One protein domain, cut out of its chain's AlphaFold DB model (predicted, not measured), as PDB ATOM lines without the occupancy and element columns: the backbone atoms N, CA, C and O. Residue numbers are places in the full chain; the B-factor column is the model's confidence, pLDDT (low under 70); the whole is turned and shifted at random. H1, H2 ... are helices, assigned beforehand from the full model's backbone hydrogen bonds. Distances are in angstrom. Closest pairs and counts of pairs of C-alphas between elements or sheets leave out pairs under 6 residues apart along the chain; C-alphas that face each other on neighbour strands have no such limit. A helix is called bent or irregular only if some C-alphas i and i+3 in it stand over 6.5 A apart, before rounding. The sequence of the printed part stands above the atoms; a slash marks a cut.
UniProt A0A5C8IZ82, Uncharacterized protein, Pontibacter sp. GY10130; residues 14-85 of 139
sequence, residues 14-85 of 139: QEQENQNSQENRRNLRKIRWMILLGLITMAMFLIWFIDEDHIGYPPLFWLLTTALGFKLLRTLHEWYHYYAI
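What this domain is: This is residues 14 to 85 of the 139 residues of an uncharacterized protein of Pontibacter sp. GY10130 (UniProt A0A5C8IZ82). Two long helices make a narrow, loose U: H1 runs one way, residues 51 to 57 turn the chain round, and H2 folds back side by side with H1. The first part of H1, residues 14 to 27, sticks out past the end of H2, and the turn with the beginning of H2, residues 51 to 64, stands free at the other end. You have 72 residues printed, with two named helices in the order H1, H2 and no named strand; the class is all helix. The whole is extended, a rod of 64 by 18 by 11 A, with a radius of gyration of the C-alphas of 18.5 A.

How they stand to each other: Start with H1, residues 14 to 50, and compare it with H2, residues 58 to 84. They run opposite ways at a shallow tilt of 16 degrees. They are close but not clearly touching, with 2 pairs of C-alphas within 8 A; look at Arg 32 and Tyr 83, whose C-alphas are the closest of the two helices, 6.5 A apart. Their centres are 20.1 A apart. In both H1 and H2 you will find every O i to N i+4 pair within hydrogen-bond range.

Where its parts are: Find C-alpha 14 at (323.241, 410.114, 481.181); from there H1 runs 53.9 A to C-alpha 50 at (285.552, 414.312, 442.877). After the link, find C-alpha 58 at (275.162, 420.658, 441.681), where H2 begins; it runs 38.2 A to C-alpha 84 at (307.327, 420.809, 462.273). Neither helix is bent.

The domain as a whole: The two C-alphas farthest apart are those of Gln 14 and Tyr 57, at 64.2 A. The printed part has no cut, and the link from H1 to H2, 7 residues, is short. Read the B-factor column for pLDDT: the mean of the printed part is 84.8, and residues 14 to 18 are under 70.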
ATOM      1  N   GLN A  14     322.868 410.214 482.592       59.16
ATOM      2  CA  GLN A  14     323.241 410.114 481.181       59.16
ATOM      3  C   GLN A  14     322.543 408.963 480.435       59.16
ATOM      4  O   GLN A  14     322.191 409.097 479.265       59.16
ATOM      5  N   GLU A  15     322.309 407.819 481.079       65.31
ATOM      6  CA  GLU A  15     321.607 406.694 480.453       65.31
ATOM      7  C   GLU A  15     320.103 406.957 480.323       65.31
ATOM      8  O   GLU A  15     319.500 406.543 479.333       65.31
ATOM      9  N   GLN A  16     319.497 407.676 481.274       60.62
ATOM     10  CA  GLN A  16     318.082 408.065 481.205       60.62
ATOM     11  C   GLN A  16     317.831 409.082 480.082       60.62
ATOM     12  O   GLN A  16     316.894 408.924 479.302       60.62
ATOM     13  N   GLU A  17     318.706 410.077 479.930       66.88
ATOM     14  CA  GLU A  17     318.635 411.066 478.847       66.88
ATOM     15  C   GLU A  17     318.810 410.420 477.457       66.88
ATOM     16  O   GLU A  17     318.051 410.691 476.516       66.88
ATOM     17  N   ASN A  18     319.753 409.480 477.337       69.00
ATOM     18  CA  ASN A  18     319.974 408.719 476.107       69.00
ATOM     19  C   ASN A  18     318.788 407.807 475.755       69.00
ATOM     20  O   ASN A  18     318.418 407.697 474.585       69.00
ATOM     21  N   GLN A  19     318.146 407.180 476.744       71.19
ATOM     22  CA  GLN A  19     316.952 406.364 476.505       71.19
ATOM     23  C   GLN A  19     315.733 407.210 476.118       71.19
ATOM     24  O   GLN A  19     315.071 406.898 475.123       71.19
ATOM     25  N   ASN A  20     315.491 408.321 476.818       73.62
ATOM     26  CA  ASN A  20     314.379 409.229 476.528       73.62
ATOM     27  C   ASN A  20     314.515 409.865 475.137       73.62
ATOM     28  O   ASN A  20     313.546 409.941 474.379       73.62
ATOM     29  N   SER A  21     315.722 410.279 474.746       70.69
ATOM     30  CA  SER A  21     315.960 410.861 473.420       70.69
ATOM     31  C   SER A  21     315.756 409.848 472.285       70.69
ATOM     32  O   SER A  21     315.177 410.192 471.248       70.69
ATOM     33  N   GLN A  22     316.161 408.586 472.469       74.12
ATOM     34  CA  GLN A  22     315.891 407.515 471.504       74.12
ATOM     35  C   GLN A  22     314.395 407.207 471.386       74.12
ATOM     36  O   GLN A  22     313.882 407.059 470.267       74.12
ATOM     37  N   GLU A  23     313.681 407.149 472.511       78.38
ATOM     38  CA  GLU A  23     312.238 406.933 472.527       78.38
ATOM     39  C   GLU A  23     311.495 408.074 471.821       78.38
ATOM     40  O   GLU A  23     310.690 407.816 470.919       78.38
ATOM     41  N   ASN A  24     311.844 409.324 472.123       80.88
ATOM     42  CA  ASN A  24     311.260 410.498 471.484       80.88
ATOM     43  C   ASN A  24     311.497 410.487 469.967       80.88
ATOM     44  O   ASN A  24     310.556 410.655 469.191       80.88
ATOM     45  N   ARG A  25     312.717 410.175 469.503       78.75
ATOM     46  CA  ARG A  25     313.023 410.040 468.062       78.75
ATOM     47  C   ARG A  25     312.211 408.933 467.383       78.75
ATOM     48  O   ARG A  25     311.871 409.047 466.201       78.75
ATOM     49  N   ARG A  26     311.926 407.834 468.088       82.25
ATOM     50  CA  ARG A  26     311.065 406.752 467.587       82.25
ATOM     51  C   ARG A  26     309.603 407.197 467.535       82.25
ATOM     52  O   ARG A  26     308.936 406.925 466.539       82.25
ATOM     53  N   ASN A  27     309.127 407.903 468.554       84.31
ATOM     54  CA  ASN A  27     307.761 408.418 468.633       84.31
ATOM     55  C   ASN A  27     307.501 409.474 467.549       84.31
ATOM     56  O   ASN A  27     306.509 409.369 466.834       84.31
ATOM     57  N   LEU A  28     308.447 410.387 467.308       83.62
ATOM     58  CA  LEU A  28     308.381 411.336 466.191       83.62
ATOM     59  C   LEU A  28     308.301 410.619 464.836       83.62
ATOM     60  O   LEU A  28     307.488 410.985 463.991       83.62
ATOM     61  N   ARG A  29     309.100 409.562 464.618       85.38
ATOM     62  CA  ARG A  29     309.006 408.753 463.389       85.38
ATOM     63  C   ARG A  29     307.634 408.097 463.238       85.38
ATOM     64  O   ARG A  29     307.087 408.130 462.141       85.38
ATOM     65  N   LYS A  30     307.071 407.539 464.314       88.12
ATOM     66  CA  LYS A  30     305.718 406.957 464.297       88.12
ATOM     67  C   LYS A  30     304.662 408.002 463.934       88.12
ATOM     68  O   LYS A  30     303.855 407.740 463.052       88.12
ATOM     69  N   ILE A  31     304.711 409.186 464.550       88.19
ATOM     70  CA  ILE A  31     303.784 410.292 464.257       88.19
ATOM     71  C   ILE A  31     303.877 410.688 462.779       88.19
ATOM     72  O   ILE A  31     302.856 410.762 462.103       88.19
ATOM     73  N   ARG A  32     305.092 410.853 462.241       88.50
ATOM     74  CA  ARG A  32     305.305 411.183 460.819       88.50
ATOM     75  C   ARG A  32     304.736 410.119 459.879       88.50
ATOM     76  O   ARG A  32     304.076 410.468 458.907       88.50
ATOM     77  N   TRP A  33     304.942 408.836 460.181       92.44
ATOM     78  CA  TRP A  33     304.349 407.737 459.412       92.44
ATOM     79  C   TRP A  33     302.821 407.740 459.469       92.44
ATOM     80  O   TRP A  33     302.172 407.528 458.447       92.44
ATOM     81  N   MET A  34     302.244 408.023 460.636       91.06
ATOM     82  CA  MET A  34     300.795 408.092 460.814       91.06
ATOM     83  C   MET A  34     300.185 409.268 460.036       91.06
ATOM     84  O   MET A  34     299.154 409.098 459.390       91.06
ATOM     85  N   ILE A  35     300.858 410.428 460.021       90.44
ATOM     86  CA  ILE A  35     300.467 411.593 459.210       90.44
ATOM     87  C   ILE A  35     300.556 411.266 457.712       90.44
ATOM     88  O   ILE A  35     299.625 411.575 456.976       90.44
ATOM     89  N   LEU A  36     301.628 410.610 457.250       90.94
ATOM     90  CA  LEU A  36     301.766 410.200 455.844       90.94
ATOM     91  C   LEU A  36     300.655 409.239 455.410       90.94
ATOM     92  O   LEU A  36     300.067 409.423 454.346       90.94
ATOM     93  N   LEU A  37     300.334 408.245 456.240       94.38
ATOM     94  CA  LEU A  37     299.215 407.339 455.984       94.38
ATOM     95  C   LEU A  37     297.883 408.109 455.928       94.38
ATOM     96  O   LEU A  37     297.086 407.899 455.013       94.38
ATOM     97  N   GLY A  38     297.680 409.049 456.855       91.44
ATOM     98  CA  GLY A  38     296.540 409.966 456.850       91.44
ATOM     99  C   GLY A  38     296.436 410.756 455.545       91.44
ATOM    100  O   GLY A  38     295.383 410.758 454.920       91.44
ATOM    101  N   LEU A  39     297.535 411.347 455.069       92.25
ATOM    102  CA  LEU A  39     297.585 412.084 453.800       92.25
ATOM    103  C   LEU A  39     297.244 411.210 452.589       92.25
ATOM    104  O   LEU A  39     296.486 411.646 451.725       92.25
ATOM    105  N   ILE A  40     297.766 409.980 452.532       93.69
ATOM    106  CA  ILE A  40     297.484 409.040 451.436       93.69
ATOM    107  C   ILE A  40     295.996 408.690 451.409       93.69
ATOM    108  O   ILE A  40     295.353 408.811 450.368       93.69
ATOM    109  N   THR A  41     295.432 408.298 452.554       92.88
ATOM    110  CA  THR A  41     294.000 407.964 452.648       92.88
ATOM    111  C   THR A  41     293.110 409.165 452.334       92.88
ATOM    112  O   THR A  41     292.110 409.014 451.635       92.88
ATOM    113  N   MET A  42     293.512 410.366 452.760       91.69
ATOM    114  CA  MET A  42     292.835 411.613 452.416       91.69
ATOM    115  C   MET A  42     292.821 411.829 450.901       91.69
ATOM    116  O   MET A  42     291.765 412.053 450.323       91.69
ATOM    117  N   ALA A  43     293.976 411.721 450.241       91.56
ATOM    118  CA  ALA A  43     294.083 411.911 448.799       91.56
ATOM    119  C   ALA A  43     293.243 410.885 448.024       91.56
ATOM    120  O   ALA A  43     292.531 411.262 447.097       91.56
ATOM    121  N   MET A  44     293.264 409.612 448.439       92.06
ATOM    122  CA  MET A  44     292.404 408.576 447.856       92.06
ATOM    123  C   MET A  44     290.919 408.923 448.000       92.06
ATOM    124  O   MET A  44     290.163 408.777 447.041       92.06
ATOM    125  N   PHE A  45     290.510 409.423 449.169       90.94
ATOM    126  CA  PHE A  45     289.144 409.882 449.397       90.94
ATOM    127  C   PHE A  45     288.776 411.077 448.507       90.94
ATOM    128  O   PHE A  45     287.697 411.061 447.928       90.94
ATOM    129  N   LEU A  46     289.654 412.076 448.339       89.56
ATOM    130  CA  LEU A  46     289.382 413.203 447.435       89.56
ATOM    131  C   LEU A  46     289.236 412.754 445.975       89.56
ATOM    132  O   LEU A  46     288.346 413.246 445.293       89.56
ATOM    133  N   ILE A  47     290.085 411.834 445.503       88.31
ATOM    134  CA  ILE A  47     290.003 411.307 444.132       88.31
ATOM    135  C   ILE A  47     288.654 410.615 443.915       88.31
ATOM    136  O   ILE A  47     287.993 410.874 442.919       88.31
ATOM    137  N   TRP A  48     288.232 409.786 444.873       87.81
ATOM    138  CA  TRP A  48     286.925 409.133 444.827       87.81
ATOM    139  C   TRP A  48     285.758 410.132 444.935       87.81
ATOM    140  O   TRP A  48     284.754 409.988 444.250       87.81
ATOM    141  N   PHE A  49     285.892 411.171 445.764       86.31
ATOM    142  CA  PHE A  49     284.841 412.162 446.014       86.31
ATOM    143  C   PHE A  49     284.596 413.117 444.833       86.31
ATOM    144  O   PHE A  49     283.483 413.610 444.669       86.31
ATOM    145  N   ILE A  50     285.628 413.404 444.036       82.50
ATOM    146  CA  ILE A  50     285.552 414.312 442.877       82.50
ATOM    147  C   ILE A  50     285.036 413.590 441.618       82.50
ATOM    148  O   ILE A  50     284.722 414.246 440.628       82.50
ATOM    149  N   ASP A  51     284.922 412.261 441.653       83.06
ATOM    150  CA  ASP A  51     284.449 411.463 440.525       83.06
ATOM    151  C   ASP A  51     283.017 411.861 440.108       83.06
ATOM    152  O   ASP A  51     282.112 411.970 440.946       83.06
ATOM    153  N   GLU A  52     282.833 412.106 438.807       71.38
ATOM    154  CA  GLU A  52     281.660 412.765 438.210       71.38
ATOM    155  C   GLU A  52     280.362 411.972 438.433       71.38
ATOM    156  O   GLU A  52     279.285 412.559 438.556       71.38
ATOM    157  N   ASP A  53     280.477 410.651 438.598       74.00
ATOM    158  CA  ASP A  53     279.365 409.732 438.870       74.00
ATOM    159  C   ASP A  53     278.649 410.004 440.212       74.00
ATOM    160  O   ASP A  53     277.509 409.579 440.410       74.00
ATOM    161  N   HIS A  54     279.272 410.746 441.135       70.44
ATOM    162  CA  HIS A  54     278.701 411.064 442.453       70.44
ATOM    163  C   HIS A  54     277.999 412.434 442.505       70.44
ATOM    164  O   HIS A  54     277.455 412.823 443.549       70.44
ATOM    165  N   ILE A  55     277.979 413.184 441.397       76.75
ATOM    166  CA  ILE A  55     277.430 414.544 441.344       76.75
ATOM    167  C   ILE A  55     275.920 414.490 441.063       76.75
ATOM    168  O   ILE A  55     275.465 414.551 439.926       76.75
ATOM    169  N   GLY A  56     275.120 414.398 442.129       79.50
ATOM    170  CA  GLY A  56     273.652 414.425 442.040       79.50
ATOM    171  C   GLY A  56     273.073 415.824 441.777       79.50
ATOM    172  O   GLY A  56     272.638 416.139 440.674       79.50
ATOM    173  N   TYR A  57     273.028 416.681 442.808       83.75
ATOM    174  CA  TYR A  57     272.493 418.049 442.713       83.75
ATOM    175  C   TYR A  57     273.622 419.094 442.821       83.75
ATOM    176  O   TYR A  57     274.192 419.252 443.908       83.75
ATOM    177  N   PRO A  58     273.942 419.844 441.745       84.88
ATOM    178  CA  PRO A  58     275.162 420.658 441.681       84.88
ATOM    179  C   PRO A  58     275.308 421.743 442.770       84.88
ATOM    180  O   PRO A  58     276.398 421.869 443.327       84.88
ATOM    181  N   PRO A  59     274.264 422.512 443.153       88.56
ATOM    182  CA  PRO A  59     274.402 423.531 444.200       88.56
ATOM    183  C   PRO A  59     274.734 422.961 445.586       88.56
ATOM    184  O   PRO A  59     275.576 423.504 446.301       88.56
ATOM    185  N   LEU A  60     274.089 421.853 445.969       87.31
ATOM    186  CA  LEU A  60     274.339 421.207 447.260       87.31
ATOM    187  C   LEU A  60     275.728 420.556 447.286       87.31
ATOM    188  O   LEU A  60     276.414 420.614 448.305       87.31
ATOM    189  N   PHE A  61     276.164 420.008 446.148       88.00
ATOM    190  CA  PHE A  61     277.508 419.465 445.974       88.00
ATOM    191  C   PHE A  61     278.598 420.531 446.160       88.00
ATOM    192  O   PHE A  61     279.587 420.279 446.847       88.00
ATOM    193  N   TRP A  62     278.406 421.744 445.631       88.94
ATOM    194  CA  TRP A  62     279.343 422.853 445.846       88.94
ATOM    195  C   TRP A  62     279.427 423.271 447.315       88.94
ATOM    196  O   TRP A  62     280.530 423.400 447.846       88.94
ATOM    197  N   LEU A  63     278.283 423.412 447.995       92.25
ATOM    198  CA  LEU A  63     278.250 423.754 449.420       92.25
ATOM    199  C   LEU A  63     278.963 422.690 450.272       92.25
ATOM    200  O   LEU A  63     279.757 423.025 451.155       92.25
ATOM    201  N   LEU A  64     278.724 421.410 449.966       90.38
ATOM    202  CA  LEU A  64     279.401 420.290 450.612       90.38
ATOM    203  C   LEU A  64     280.909 420.319 450.343       90.38
ATOM    204  O   LEU A  64     281.691 420.216 451.283       90.38
ATOM    205  N   THR A  65     281.315 420.509 449.087       90.75
ATOM    206  CA  THR A  65     282.723 420.570 448.674       90.75
ATOM    207  C   THR A  65     283.465 421.699 449.383       90.75
ATOM    208  O   THR A  65     284.574 421.488 449.868       90.75
ATOM    209  N   THR A  66     282.863 422.884 449.520       92.50
ATOM    210  CA  THR A  66     283.484 423.999 450.253       92.50
ATOM    211  C   THR A  66     283.604 423.705 451.750       92.50
ATOM    212  O   THR A  66     284.673 423.915 452.330       92.50
ATOM    213  N   ALA A  67     282.548 423.185 452.385       93.56
ATOM    214  CA  ALA A  67     282.574 422.844 453.810       93.56
ATOM    215  C   ALA A  67     283.591 421.731 454.120       93.56
ATOM    216  O   ALA A  67     284.359 421.821 455.084       93.56
ATOM    217  N   LEU A  68     283.623 420.700 453.273       93.12
ATOM    218  CA  LEU A  68     284.569 419.596 453.347       93.12
ATOM    219  C   LEU A  68     285.997 420.085 453.086       93.12
ATOM    220  O   LEU A  68     286.887 419.801 453.879       93.12
ATOM    221  N   GLY A  69     286.213 420.892 452.047       93.50
ATOM    222  CA  GLY A  69     287.511 421.485 451.731       93.50
ATOM    223  C   GLY A  69     288.080 422.301 452.891       93.50
ATOM    224  O   GLY A  69     289.250 422.142 453.234       93.50
ATOM    225  N   PHE A  70     287.251 423.099 453.568       94.00
ATOM    226  CA  PHE A  70     287.679 423.845 454.754       94.00
ATOM    227  C   PHE A  70     288.087 422.923 455.915       94.00
ATOM    228  O   PHE A  70     289.122 423.142 456.548       94.00
ATOM    229  N   LYS A  71     287.310 421.863 456.176       91.25
ATOM    230  CA  LYS A  71     287.652 420.833 457.176       91.25
ATOM    231  C   LYS A  71     288.992 420.169 456.856       91.25
ATOM    232  O   LYS A  71     289.848 420.085 457.733       91.25
ATOM    233  N   LEU A  72     289.180 419.751 455.607       92.88
ATOM    234  CA  LEU A  72     290.401 419.103 455.130       92.88
ATOM    235  C   LEU A  72     291.613 420.032 455.251       92.88
ATOM    236  O   LEU A  72     292.640 419.630 455.791       92.88
ATOM    237  N   LEU A  73     291.483 421.288 454.814       92.75
ATOM    238  CA  LEU A  73     292.555 422.280 454.878       92.75
ATOM    239  C   LEU A  73     292.980 422.567 456.322       92.75
ATOM    240  O   LEU A  73     294.174 422.635 456.611       92.75
ATOM    241  N   ARG A  74     292.016 422.682 457.241       92.31
ATOM    242  CA  ARG A  74     292.303 422.843 458.670       92.31
ATOM    243  C   ARG A  74     293.086 421.650 459.223       92.31
ATOM    244  O   ARG A  74     294.093 421.854 459.895       92.31
ATOM    245  N   THR A  75     292.662 420.426 458.914       90.75
ATOM    246  CA  THR A  75     293.372 419.212 459.340       90.75
ATOM    247  C   THR A  75     294.788 419.149 458.759       90.75
ATOM    248  O   THR A  75     295.731 418.834 459.483       90.75
ATOM    249  N   LEU A  76     294.973 419.517 457.486       91.38
ATOM    250  CA  LEU A  76     296.297 419.598 456.860       91.38
ATOM    251  C   LEU A  76     297.200 420.628 457.545       91.38
ATOM    252  O   LEU A  76     298.378 420.353 457.769       91.38
ATOM    253  N   HIS A  77     296.656 421.793 457.902       89.25
ATOM    254  CA  HIS A  77     297.398 422.830 458.618       89.25
ATOM    255  C   HIS A  77     297.863 422.346 460.000       89.25
ATOM    256  O   HIS A  77     299.029 422.521 460.355       89.25
ATOM    257  N   GLU A  78     296.985 421.684 460.757       88.56
ATOM    258  CA  GLU A  78     297.336 421.074 462.045       88.56
ATOM    259  C   GLU A  78     298.453 420.030 461.869       88.56
ATOM    260  O   GLU A  78     299.463 420.079 462.571       88.56
ATOM    261  N   TRP A  79     298.341 419.131 460.885       90.00
ATOM    262  CA  TRP A  79     299.367 418.119 460.604       90.00
ATOM    263  C   TRP A  79     300.705 418.706 460.157       90.00
ATOM    264  O   TRP A  79     301.749 418.199 460.566       90.00
ATOM    265  N   TYR A  80     300.695 419.772 459.357       87.44
ATOM    266  CA  TYR A  80     301.910 420.492 458.980       87.44
ATOM    267  C   TYR A  80     302.609 421.075 460.214       87.44
ATOM    268  O   TYR A  80     303.818 420.908 460.377       87.44
ATOM    269  N   HIS A  81     301.841 421.684 461.125       86.31
ATOM    270  CA  HIS A  81     302.381 422.192 462.383       86.31
ATOM    271  C   HIS A  81     302.950 421.058 463.249       86.31
ATOM    272  O   HIS A  81     304.086 421.157 463.706       86.31
ATOM    273  N   TYR A  82     302.227 419.939 463.393       82.88
ATOM    274  CA  TYR A  82     302.705 418.753 464.117       82.88
ATOM    275  C   TYR A  82     303.965 418.138 463.502       82.88
ATOM    276  O   TYR A  82     304.844 417.679 464.230       82.88
ATOM    277  N   TYR A  83     304.081 418.133 462.174       80.38
ATOM    278  CA  TYR A  83     305.276 417.649 461.485       80.38
ATOM    279  C   TYR A  83     306.506 418.519 461.784       80.38
ATOM    280  O   TYR A  83     307.620 417.994 461.894       80.38
ATOM    281  N   ALA A  84     306.295 419.830 461.943       78.12
ATOM    282  CA  ALA A  84     307.327 420.809 462.273       78.12
ATOM    283  C   ALA A  84     307.730 420.815 463.759       78.12
ATOM    284  O   ALA A  84     308.736 421.438 464.103       78.12
ATOM    285  N   ILE A  85     307.007 420.109 464.639       78.38
ATOM    286  CA  ILE A  85     307.409 419.968 466.042       78.38
ATOM    287  C   ILE A  85     308.729 419.196 466.100       78.38
ATOM    288  O   ILE A  85     308.819 418.012 465.760       78.38
TER     289      ILE A  85